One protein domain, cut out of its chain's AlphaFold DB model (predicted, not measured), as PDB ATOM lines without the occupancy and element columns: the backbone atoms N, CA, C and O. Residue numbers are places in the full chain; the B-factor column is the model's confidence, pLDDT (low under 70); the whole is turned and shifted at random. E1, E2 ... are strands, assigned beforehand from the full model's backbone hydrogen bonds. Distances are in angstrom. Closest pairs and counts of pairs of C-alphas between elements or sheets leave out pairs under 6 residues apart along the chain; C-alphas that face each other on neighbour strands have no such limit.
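This is residues 134 to 211 of the 240 residues of an uncharacterized protein of Lachnospiraceae bacterium MD335 (UniProt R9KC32). Two antiparallel sheets of three strands stand face to face as a small sandwich, a short sheet E1 E2 E3 over a longer, strongly twisted sheet E4 E5 E6. After E6 a long stretch without named elements folds back along one side, pairing briefly with edge strand E4 and then with edge strand E3. The 78 printed residues hold six named strands, E1 to E6 along the chain, and no named helix; the class is all strand, with 35 residues in named elements, under half. The whole is compact, radius of gyration of the C-alphas 12.3 A, with a flat outline spanning 36 by 33 by 17 A.

E1, residues 134 to 136, begins at C-alpha 134 (60.351, -1.537, 33.377). E2 is residues 142 to 146, 13.4 A, and E3 is residues 149 to 152. E4, residues 162 to 169, is 22.6 A long; E5, residues 172 to 180, is 25.7 A. E6, residues 186 to 191, 16.6 A, ends at C-alpha 191 (45.462, -5.137, 33.564).

Each sheet is a meander, each strand the antiparallel neighbour of the one before. N 143 and O 135 are 2.8 A apart in hairpin E1 and E2, and N 144 and O 151 2.9 A in hairpin E2 and E3. N 176 and O 165 are 2.8 A apart in hairpin E4 and E5, and N 175 and O 191 2.9 A in hairpin E5 and E6. The parts of the two sheets that face each other are 10.3 A apart centre to centre, and the best planes of these parts are 16 degrees apart. E2 and E4 are near each other, with 5 pairs of C-alphas within 10 A. Residues 202 to 203 pair parallel with 165 to 166, and 207 to 208 antiparallel with 149 to 150.

The C-alphas of Lys 196 and Glu 211, the two farthest apart, are 37.7 A apart. The printed part has no cut, and no link is long. Residues 210 to 211 are under pLDDT 70.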
ATOM      1  N   ILE A 134      59.841  -2.414  32.322       84.06
ATOM      2  CA  ILE A 134      60.351  -1.537  33.377       84.06
ATOM      3  C   ILE A 134      61.860  -1.695  33.445       84.06
ATOM      4  O   ILE A 134      62.367  -2.792  33.688       84.06
ATOM      5  N   ALA A 135      62.570  -0.580  33.296       82.00
ATOM      6  CA  ALA A 135      64.022  -0.568  33.347       82.00
ATOM      7  C   ALA A 135      64.546   0.625  34.148       82.00
ATOM      8  O   ALA A 135      64.026   1.735  34.051       82.00
ATOM      9  N   GLU A 136      65.606   0.390  34.917       83.31
ATOM     10  CA  GLU A 136      66.340   1.430  35.635       83.31
ATOM     11  C   GLU A 136      67.596   1.825  34.850       83.31
ATOM     12  O   GLU A 136      68.303   0.969  34.309       83.31
ATOM     13  N   ASP A 137      67.855   3.128  34.754       82.25
ATOM     14  CA  ASP A 137      69.038   3.678  34.101       82.25
ATOM     15  C   ASP A 137      70.240   3.829  35.034       82.25
ATOM     16  O   ASP A 137      70.159   3.658  36.248       82.25
ATOM     17  N   ALA A 138      71.397   4.152  34.454       78.50
ATOM     18  CA  ALA A 138      72.644   4.294  35.204       78.50
ATOM     19  C   ALA A 138      72.632   5.453  36.223       78.50
ATOM     20  O   ALA A 138      73.490   5.502  37.104       78.50
ATOM     21  N   ASN A 139      71.689   6.388  36.102       80.00
ATOM     22  CA  ASN A 139      71.491   7.488  37.040       80.00
ATOM     23  C   ASN A 139      70.428   7.151  38.105       80.00
ATOM     24  O   ASN A 139      70.175   7.978  38.981       80.00
ATOM     25  N   GLY A 140      69.838   5.953  38.052       81.69
ATOM     26  CA  GLY A 140      68.800   5.485  38.966       81.69
ATOM     27  C   GLY A 140      67.381   5.882  38.564       81.69
ATOM     28  O   GLY A 140      66.470   5.700  39.372       81.69
ATOM     29  N   HIS A 141      67.167   6.417  37.352       85.62
ATOM     30  CA  HIS A 141      65.812   6.699  36.886       85.62
ATOM     31  C   HIS A 141      65.113   5.414  36.472       85.62
ATOM     32  O   HIS A 141      65.650   4.629  35.690       85.62
ATOM     33  N   VAL A 142      63.894   5.224  36.958       88.06
ATOM     34  CA  VAL A 142      63.045   4.085  36.626       88.06
ATOM     35  C   VAL A 142      62.058   4.497  35.549       88.06
ATOM     36  O   VAL A 142      61.254   5.408  35.737       88.06
ATOM     37  N   TRP A 143      62.106   3.787  34.430       90.00
ATOM     38  CA  TRP A 143      61.310   4.063  33.247       90.00
ATOM     39  C   TRP A 143      60.296   2.959  33.006       90.00
ATOM     40  O   TRP A 143      60.632   1.778  33.079       90.00
ATOM     41  N   ILE A 144      59.077   3.351  32.646       89.00
ATOM     42  CA  ILE A 144      58.108   2.459  32.010       89.00
ATOM     43  C   ILE A 144      58.184   2.675  30.511       89.00
ATOM     44  O   ILE A 144      58.092   3.815  30.058       89.00
ATOM     45  N   TYR A 145      58.276   1.589  29.754       85.44
ATOM     46  CA  TYR A 145      58.149   1.565  28.304       85.44
ATOM     47  C   TYR A 145      56.880   0.818  27.917       85.44
ATOM     48  O   TYR A 145      56.615  -0.273  28.411       85.44
ATOM     49  N   TYR A 146      56.090   1.396  27.022       85.88
ATOM     50  CA  TYR A 146      54.873   0.782  26.505       85.88
ATOM     51  C   TYR A 146      54.731   1.183  25.041       85.88
ATOM     52  O   TYR A 146      54.685   2.372  24.770       85.88
ATOM     53  N   TYR A 147      54.698   0.252  24.088       85.50
ATOM     54  CA  TYR A 147      54.777   0.590  22.653       85.50
ATOM     55  C   TYR A 147      55.917   1.580  22.324       85.50
ATOM     56  O   TYR A 147      57.074   1.279  22.603       85.50
ATOM     57  N   ASP A 148      55.592   2.742  21.746       83.75
ATOM     58  CA  ASP A 148      56.494   3.820  21.319       83.75
ATOM     59  C   ASP A 148      56.691   4.903  22.392       83.75
ATOM     60  O   ASP A 148      57.286   5.951  22.121       83.75
ATOM     61  N   GLN A 149      56.164   4.695  23.598       85.62
ATOM     62  CA  GLN A 149      56.123   5.704  24.650       85.62
ATOM     63  C   GLN A 149      56.887   5.268  25.901       85.62
ATOM     64  O   GLN A 149      56.934   4.085  26.249       85.62
ATOM     65  N   LYS A 150      57.470   6.250  26.591       91.00
ATOM     66  CA  LYS A 150      58.138   6.081  27.881       91.00
ATOM     67  C   LYS A 150      57.625   7.066  28.925       91.00
ATOM     68  O   LYS A 150      57.063   8.105  28.579       91.00
ATOM     69  N   ALA A 151      57.843   6.752  30.196       91.94
ATOM     70  CA  ALA A 151      57.664   7.696  31.293       91.94
ATOM     71  C   ALA A 151      58.600   7.406  32.463       91.94
ATOM     72  O   ALA A 151      58.821   6.244  32.800       91.94
ATOM     73  N   ASP A 152      59.099   8.472  33.088       92.69
ATOM     74  CA  ASP A 152      59.865   8.407  34.330       92.69
ATOM     75  C   ASP A 152      58.901   8.254  35.517       92.69
ATOM     76  O   ASP A 152      57.991   9.068  35.705       92.69
ATOM     77  N   ILE A 153      59.088   7.194  36.301       95.12
ATOM     78  CA  ILE A 153      58.301   6.877  37.499       95.12
ATOM     79  C   ILE A 153      59.142   6.869  38.776       95.12
ATOM     80  O   ILE A 153      58.670   6.414  39.816       95.12
ATOM     81  N   THR A 154      60.379   7.358  38.719       92.75
ATOM     82  CA  THR A 154      61.334   7.317  39.838       92.75
ATOM     83  C   THR A 154      60.744   7.919  41.106       92.75
ATOM     84  O   THR A 154      60.794   7.304  42.167       92.75
ATOM     85  N   ASP A 155      60.104   9.080  40.971       94.75
ATOM     86  CA  ASP A 155      59.492   9.813  42.083       94.75
ATOM     87  C   ASP A 155      58.120   9.252  42.511       94.75
ATOM     88  O   ASP A 155      57.509   9.762  43.451       94.75
ATOM     89  N   LEU A 156      57.602   8.236  41.810       95.81
ATOM     90  CA  LEU A 156      56.321   7.590  42.123       95.81
ATOM     91  C   LEU A 156      56.487   6.338  42.986       95.81
ATOM     92  O   LEU A 156      55.501   5.876  43.559       95.81
ATOM     93  N   LEU A 157      57.701   5.788  43.058       93.12
ATOM     94  CA  LEU A 157      58.017   4.654  43.919       93.12
ATOM     95  C   LEU A 157      58.003   5.094  45.383       93.12
ATOM     96  O   LEU A 157      58.633   6.084  45.759       93.12
ATOM     97  N   ASP A 158      57.280   4.346  46.210       93.19
ATOM     98  CA  ASP A 158      57.256   4.562  47.652       93.19
ATOM     99  C   ASP A 158      58.532   4.046  48.347       93.19
ATOM    100  O   ASP A 158      59.466   3.534  47.724       93.19
ATOM    101  N   GLU A 159      58.583   4.186  49.675       90.12
ATOM    102  CA  GLU A 159      59.713   3.723  50.494       90.12
ATOM    103  C   GLU A 159      59.936   2.200  50.419       90.12
ATOM    104  O   GLU A 159      61.033   1.726  50.723       90.12
ATOM    105  N   GLU A 160      58.917   1.437  50.017       90.12
ATOM    106  CA  GLU A 160      58.978  -0.011  49.814       90.12
ATOM    107  C   GLU A 160      59.342  -0.376  48.362       90.12
ATOM    108  O   GLU A 160      59.489  -1.555  48.046       90.12
ATOM    109  N   GLY A 161      59.536   0.613  47.484       89.69
ATOM    110  CA  GLY A 161      59.850   0.403  46.073       89.69
ATOM    111  C   GLY A 161      58.644  -0.037  45.248       89.69
ATOM    112  O   GLY A 161      58.823  -0.718  44.238       89.69
ATOM    113  N   THR A 162      57.432   0.327  45.670       94.38
ATOM    114  CA  THR A 162      56.176  -0.027  45.000       94.38
ATOM    115  C   THR A 162      55.497   1.210  44.414       94.38
ATOM    116  O   THR A 162      55.584   2.306  44.965       94.38
ATOM    117  N   CYS A 163      54.809   1.064  43.282       95.19
ATOM    118  CA  CYS A 163      53.888   2.091  42.789       95.19
ATOM    119  C   CYS A 163      52.739   1.494  41.966       95.19
ATOM    120  O   CYS A 163      52.833   0.385  41.433       95.19
ATOM    121  N   LYS A 164      51.644   2.254  41.854       96.00
ATOM    122  CA  LYS A 164      50.506   1.942  40.982       96.00
ATOM    123  C   LYS A 164      50.291   3.075  39.997       96.00
ATOM    124  O   LYS A 164      50.085   4.220  40.398       96.00
ATOM    125  N   VAL A 165      50.312   2.765  38.709       96.25
ATOM    126  CA  VAL A 165      50.240   3.772  37.645       96.25
ATOM    127  C   VAL A 165      49.274   3.365  36.548       96.25
ATOM    128  O   VAL A 165      49.088   2.183  36.268       96.25
ATOM    129  N   GLN A 166      48.664   4.351  35.904       95.00
ATOM    130  CA  GLN A 166      47.858   4.136  34.709       95.00
ATOM    131  C   GLN A 166      48.431   4.930  33.541       95.00
ATOM    132  O   GLN A 166      48.819   6.094  33.687       95.00
ATOM    133  N   LEU A 167      48.450   4.299  32.373       91.81
ATOM    134  CA  LEU A 167      48.922   4.896  31.132       91.81
ATOM    135  C   LEU A 167      47.944   4.601  30.000       91.81
ATOM    136  O   LEU A 167      47.302   3.550  29.968       91.81
ATOM    137  N   THR A 168      47.805   5.560  29.090       89.31
ATOM    138  CA  THR A 168      46.877   5.470  27.962       89.31
ATOM    139  C   THR A 168      47.659   5.485  26.659       89.31
ATOM    140  O   THR A 168      48.488   6.366  26.447       89.31
ATOM    141  N   HIS A 169      47.359   4.541  25.776       84.25
ATOM    142  CA  HIS A 169      47.880   4.477  24.416       84.25
ATOM    143  C   HIS A 169      46.712   4.251  23.455       84.25
ATOM    144  O   HIS A 169      45.890   3.366  23.677       84.25
ATOM    145  N   GLU A 170      46.578   5.100  22.436       86.81
ATOM    146  CA  GLU A 170      45.488   5.035  21.442       86.81
ATOM    147  C   GLU A 170      44.067   4.887  22.038       86.81
ATOM    148  O   GLU A 170      43.177   4.250  21.476       86.81
ATOM    149  N   GLY A 171      43.829   5.497  23.204       84.06
ATOM    150  CA  GLY A 171      42.540   5.446  23.903       84.06
ATOM    151  C   GLY A 171      42.285   4.161  24.699       84.06
ATOM    152  O   GLY A 171      41.215   4.031  25.291       84.06
ATOM    153  N   GLN A 172      43.238   3.229  24.738       86.12
ATOM    154  CA  GLN A 172      43.251   2.099  25.664       86.12
ATOM    155  C   GLN A 172      44.063   2.470  26.903       86.12
ATOM    156  O   GLN A 172      45.194   2.935  26.785       86.12
ATOM    157  N   THR A 173      43.482   2.276  28.085       89.81
ATOM    158  CA  THR A 173      44.172   2.489  29.361       89.81
ATOM    159  C   THR A 173      44.593   1.151  29.934       89.81
ATOM    160  O   THR A 173      43.782   0.228  29.998       89.81
ATOM    161  N   VAL A 174      45.840   1.074  30.383       89.94
ATOM    162  CA  VAL A 174      46.357  -0.059  31.147       89.94
ATOM    163  C   VAL A 174      46.769   0.398  32.538       89.94
ATOM    164  O   VAL A 174      47.192   1.539  32.740       89.94
ATOM    165  N   TYR A 175      46.612  -0.508  33.492       90.06
ATOM    166  CA  TYR A 175      46.881  -0.309  34.908       90.06
ATOM    167  C   TYR A 175      48.042  -1.205  35.301       90.06
ATOM    168  O   TYR A 175      47.980  -2.411  35.050       90.06
ATOM    169  N   LEU A 176      49.073  -0.626  35.908       92.31
ATOM    170  CA  LEU A 176      50.264  -1.341  36.339       92.31
ATOM    171  C   LEU A 176      50.466  -1.230  37.838       92.31
ATOM    172  O   LEU A 176      50.351  -0.148  38.411       92.31
ATOM    173  N   GLU A 177      50.809  -2.357  38.442       91.88
ATOM    174  CA  GLU A 177      51.386  -2.420  39.780       91.88
ATOM    175  C   GLU A 177      52.834  -2.858  39.631       91.88
ATOM    176  O   GLU A 177      53.092  -3.876  38.989       91.88
ATOM    177  N   ILE A 178      53.764  -2.084  40.179       90.94
ATOM    178  CA  ILE A 178      55.205  -2.288  40.032       90.94
ATOM    179  C   ILE A 178      55.798  -2.442  41.425       90.94
ATOM    180  O   ILE A 178      55.500  -1.632  42.297       90.94
ATOM    181  N   GLU A 179      56.647  -3.448  41.609       89.25
ATOM    182  CA  GLU A 179      57.354  -3.741  42.856       89.25
ATOM    183  C   GLU A 179      58.835  -3.980  42.550       89.25
ATOM    184  O   GLU A 179      59.187  -4.820  41.715       89.25
ATOM    185  N   ARG A 180      59.717  -3.245  43.229       84.56
ATOM    186  CA  ARG A 180      61.159  -3.490  43.200       84.56
ATOM    187  C   ARG A 180      61.508  -4.580  44.212       84.56
ATOM    188  O   ARG A 180      61.284  -4.429  45.410       84.56
ATOM    189  N   ASP A 181      62.110  -5.663  43.740       83.06
ATOM    190  CA  ASP A 181      62.574  -6.744  44.599       83.06
ATOM    191  C   ASP A 181      63.899  -6.411  45.315       83.06
ATOM    192  O   ASP A 181      64.545  -5.379  45.105       83.06
ATOM    193  N   LYS A 182      64.336  -7.326  46.187       76.38
ATOM    194  CA  LYS A 182      65.561  -7.161  46.992       76.38
ATOM    195  C   LYS A 182      66.853  -7.201  46.177       76.38
ATOM    196  O   LYS A 182      67.884  -6.752  46.676       76.38
ATOM    197  N   ASP A 183      66.814  -7.770  44.979       77.06
ATOM    198  CA  ASP A 183      67.950  -7.882  44.069       77.06
ATOM    199  C   ASP A 183      68.016  -6.699  43.081       77.06
ATOM    200  O   ASP A 183      68.971  -6.609  42.296       77.06
ATOM    201  N   GLY A 184      67.052  -5.773  43.174       72.38
ATOM    202  CA  GLY A 184      66.923  -4.571  42.355       72.38
ATOM    203  C   GLY A 184      66.172  -4.794  41.044       72.38
ATOM    204  O   GLY A 184      66.177  -3.904  40.199       72.38
ATOM    205  N   ALA A 185      65.556  -5.960  40.843       76.56
ATOM    206  CA  ALA A 185      64.723  -6.215  39.676       76.56
ATOM    207  C   ALA A 185      63.293  -5.716  39.911       76.56
ATOM    208  O   ALA A 185      62.814  -5.668  41.043       76.56
ATOM    209  N   PHE A 186      62.596  -5.365  38.834       79.94
ATOM    210  CA  PHE A 186      61.205  -4.929  38.899       79.94
ATOM    211  C   PHE A 186      60.282  -6.066  38.482       79.94
ATOM    212  O   PHE A 186      60.348  -6.562  37.356       79.94
ATOM    213  N   ALA A 187      59.402  -6.465  39.391       79.12
ATOM    214  CA  ALA A 187      58.224  -7.242  39.059       79.12
ATOM    215  C   ALA A 187      57.076  -6.280  38.753       79.12
ATOM    216  O   ALA A 187      56.973  -5.205  39.347       79.12
ATOM    217  N   HIS A 188      56.195  -6.663  37.836       80.81
ATOM    218  CA  HIS A 188      54.984  -5.899  37.601       80.81
ATOM    219  C   HIS A 188      53.813  -6.800  37.221       80.81
ATOM    220  O   HIS A 188      53.989  -7.904  36.702       80.81
ATOM    221  N   SER A 189      52.608  -6.304  37.477       82.44
ATOM    222  CA  SER A 189      51.373  -6.847  36.921       82.44
ATOM    223  C   SER A 189      50.690  -5.787  36.069       82.44
ATOM    224  O   SER A 189      50.832  -4.592  36.329       82.44
ATOM    225  N   GLN A 190      49.962  -6.226  35.045       84.50
ATOM    226  CA  GLN A 190      49.246  -5.345  34.132       84.50
ATOM    227  C   GLN A 190      47.809  -5.832  33.934       84.50
ATOM    228  O   GLN A 190      47.558  -7.029  33.796       84.50
ATOM    229  N   SER A 191      46.868  -4.891  33.884       80.31
ATOM    230  CA  SER A 191      45.462  -5.137  33.564       80.31
ATOM    231  C   SER A 191      44.931  -4.086  32.595       80.31
ATOM    232  O   SER A 191      45.261  -2.906  32.708       80.31
ATOM    233  N   ASN A 192      44.053  -4.504  31.685       81.56
ATOM    234  CA  ASN A 192      43.260  -3.594  30.851       81.56
ATOM    235  C   ASN A 192      41.866  -3.344  31.461       81.56
ATOM    236  O   ASN A 192      41.160  -2.420  31.058       81.56
ATOM    237  N   ASP A 193      41.469  -4.157  32.442       84.56
ATOM    238  CA  ASP A 193      40.242  -3.965  33.207       84.56
ATOM    239  C   ASP A 193      40.467  -2.942  34.318       84.56
ATOM    240  O   ASP A 193      41.503  -2.971  34.989       84.56
ATOM    241  N   LEU A 194      39.466  -2.081  34.540       86.31
ATOM    242  CA  LEU A 194      39.457  -1.096  35.620       86.31
ATOM    243  C   LEU A 194      39.591  -1.800  36.989       86.31
ATOM    244  O   LEU A 194      38.670  -2.532  37.381       86.31
ATOM    245  N   PRO A 195      40.685  -1.572  37.737       87.00
ATOM    246  CA  PRO A 195      40.877  -2.144  39.062       87.00
ATOM    247  C   PRO A 195      39.835  -1.615  40.049       87.00
ATOM    248  O   PRO A 195      39.329  -0.500  39.916       87.00
ATOM    249  N   LYS A 196      39.516  -2.409  41.076       89.81
ATOM    250  CA  LYS A 196      38.535  -2.006  42.104       89.81
ATOM    251  C   LYS A 196      38.991  -0.795  42.912       89.81
ATOM    252  O   LYS A 196      38.144  -0.067  43.411       89.81
ATOM    253  N   ASP A 197      40.298  -0.633  43.039       91.12
ATOM    254  CA  ASP A 197      41.002   0.425  43.750       91.12
ATOM    255  C   ASP A 197      41.670   1.403  42.767       91.12
ATOM    256  O   ASP A 197      42.767   1.903  43.013       91.12
ATOM    257  N   SER A 198      41.018   1.656  41.624       87.94
ATOM    258  CA  SER A 198      41.500   2.549  40.558       87.94
ATOM    259  C   SER A 198      41.933   3.940  41.043       87.94
ATOM    260  O   SER A 198      42.793   4.563  40.430       87.94
ATOM    261  N   GLU A 199      41.390   4.420  42.161       90.56
ATOM    262  CA  GLU A 199      41.768   5.679  42.807       90.56
ATOM    263  C   GLU A 199      43.226   5.727  43.286       90.56
ATOM    264  O   GLU A 199      43.765   6.816  43.471       90.56
ATOM    265  N   ASN A 200      43.861   4.567  43.468       92.56
ATOM    266  CA  ASN A 200      45.261   4.456  43.871       92.56
ATOM    267  C   ASN A 200      46.225   4.491  42.677       92.56
ATOM    268  O   ASN A 200      47.434   4.530  42.888       92.56
ATOM    269  N   TYR A 201      45.719   4.461  41.439       94.50
ATOM    270  CA  TYR A 201      46.547   4.462  40.237       94.50
ATOM    271  C   TYR A 201      46.826   5.889  39.778       94.50
ATOM    272  O   TYR A 201      45.924   6.657  39.437       94.50
ATOM    273  N   ILE A 202      48.107   6.240  39.739       96.00
ATOM    274  CA  ILE A 202      48.564   7.571  39.358       96.00
ATOM    275  C   ILE A 202      48.563   7.675  37.824       96.00
ATOM    276  O   ILE A 202      49.209   6.860  37.164       96.00
ATOM    277  N   PRO A 203      47.861   8.650  37.213       94.69
ATOM    278  CA  PRO A 203      47.956   8.881  35.779       94.69
ATOM    279  C   PRO A 203      49.347   9.390  35.417       94.69
ATOM    280  O   PRO A 203      49.762  10.456  35.874       94.69
ATOM    281  N   VAL A 204      50.039   8.642  34.564       93.19
ATOM    282  CA  VAL A 204      51.380   8.992  34.103       93.19
ATOM    283  C   VAL A 204      51.297   9.609  32.713       93.19
ATOM    284  O   VAL A 204      50.647   9.080  31.810       93.19
ATOM    285  N   VAL A 205      51.951  10.758  32.550       88.12
ATOM    286  CA  VAL A 205      52.122  11.389  31.242       88.12
ATOM    287  C   VAL A 205      53.288  10.709  30.552       88.12
ATOM    288  O   VAL A 205      54.396  10.696  31.079       88.12
ATOM    289  N   THR A 206      53.031  10.148  29.378       86.62
ATOM    290  CA  THR A 206      54.050   9.480  28.581       86.62
ATOM    291  C   THR A 206      54.549  10.391  27.465       86.62
ATOM    292  O   THR A 206      53.820  11.239  26.941       86.62
ATOM    293  N   GLU A 207      55.811  10.219  27.100       86.06
ATOM    294  CA  GLU A 207      56.434  10.873  25.955       86.06
ATOM    295  C   GLU A 207      56.838   9.832  24.915       86.06
ATOM    296  O   GLU A 207      57.191   8.704  25.253       86.06
ATOM    297  N   ARG A 208      56.780  10.199  23.631       84.88
ATOM    298  CA  ARG A 208      57.247   9.308  22.567       84.88
ATOM    299  C   ARG A 208      58.759   9.189  22.607       84.88
ATOM    300  O   ARG A 208      59.460  10.196  22.685       84.88
ATOM    301  N   VAL A 209      59.256   7.968  22.469       75.62
ATOM    302  CA  VAL A 209      60.685   7.718  22.311       75.62
ATOM    303  C   VAL A 209      61.097   8.185  20.917       75.62
ATOM    304  O   VAL A 209      60.740   7.591  19.903       75.62
ATOM    305  N   GLY A 210      61.809   9.311  20.863       60.12
ATOM    306  CA  GLY A 210      62.345   9.853  19.618       60.12
ATOM    307  C   GLY A 210      63.485   8.998  19.057       60.12
ATOM    308  O   GLY A 210      64.248   8.381  19.803       60.12
ATOM    309  N   GLU A 211      63.648   9.015  17.732       50.41
ATOM    310  CA  GLU A 211      64.722   8.301  17.021       50.41
ATOM    311  C   GLU A 211      66.142   8.788  17.404       50.41
ATOM    312  O   GLU A 211      67.119   8.088  17.149       50.41
TER     313      GLU A 211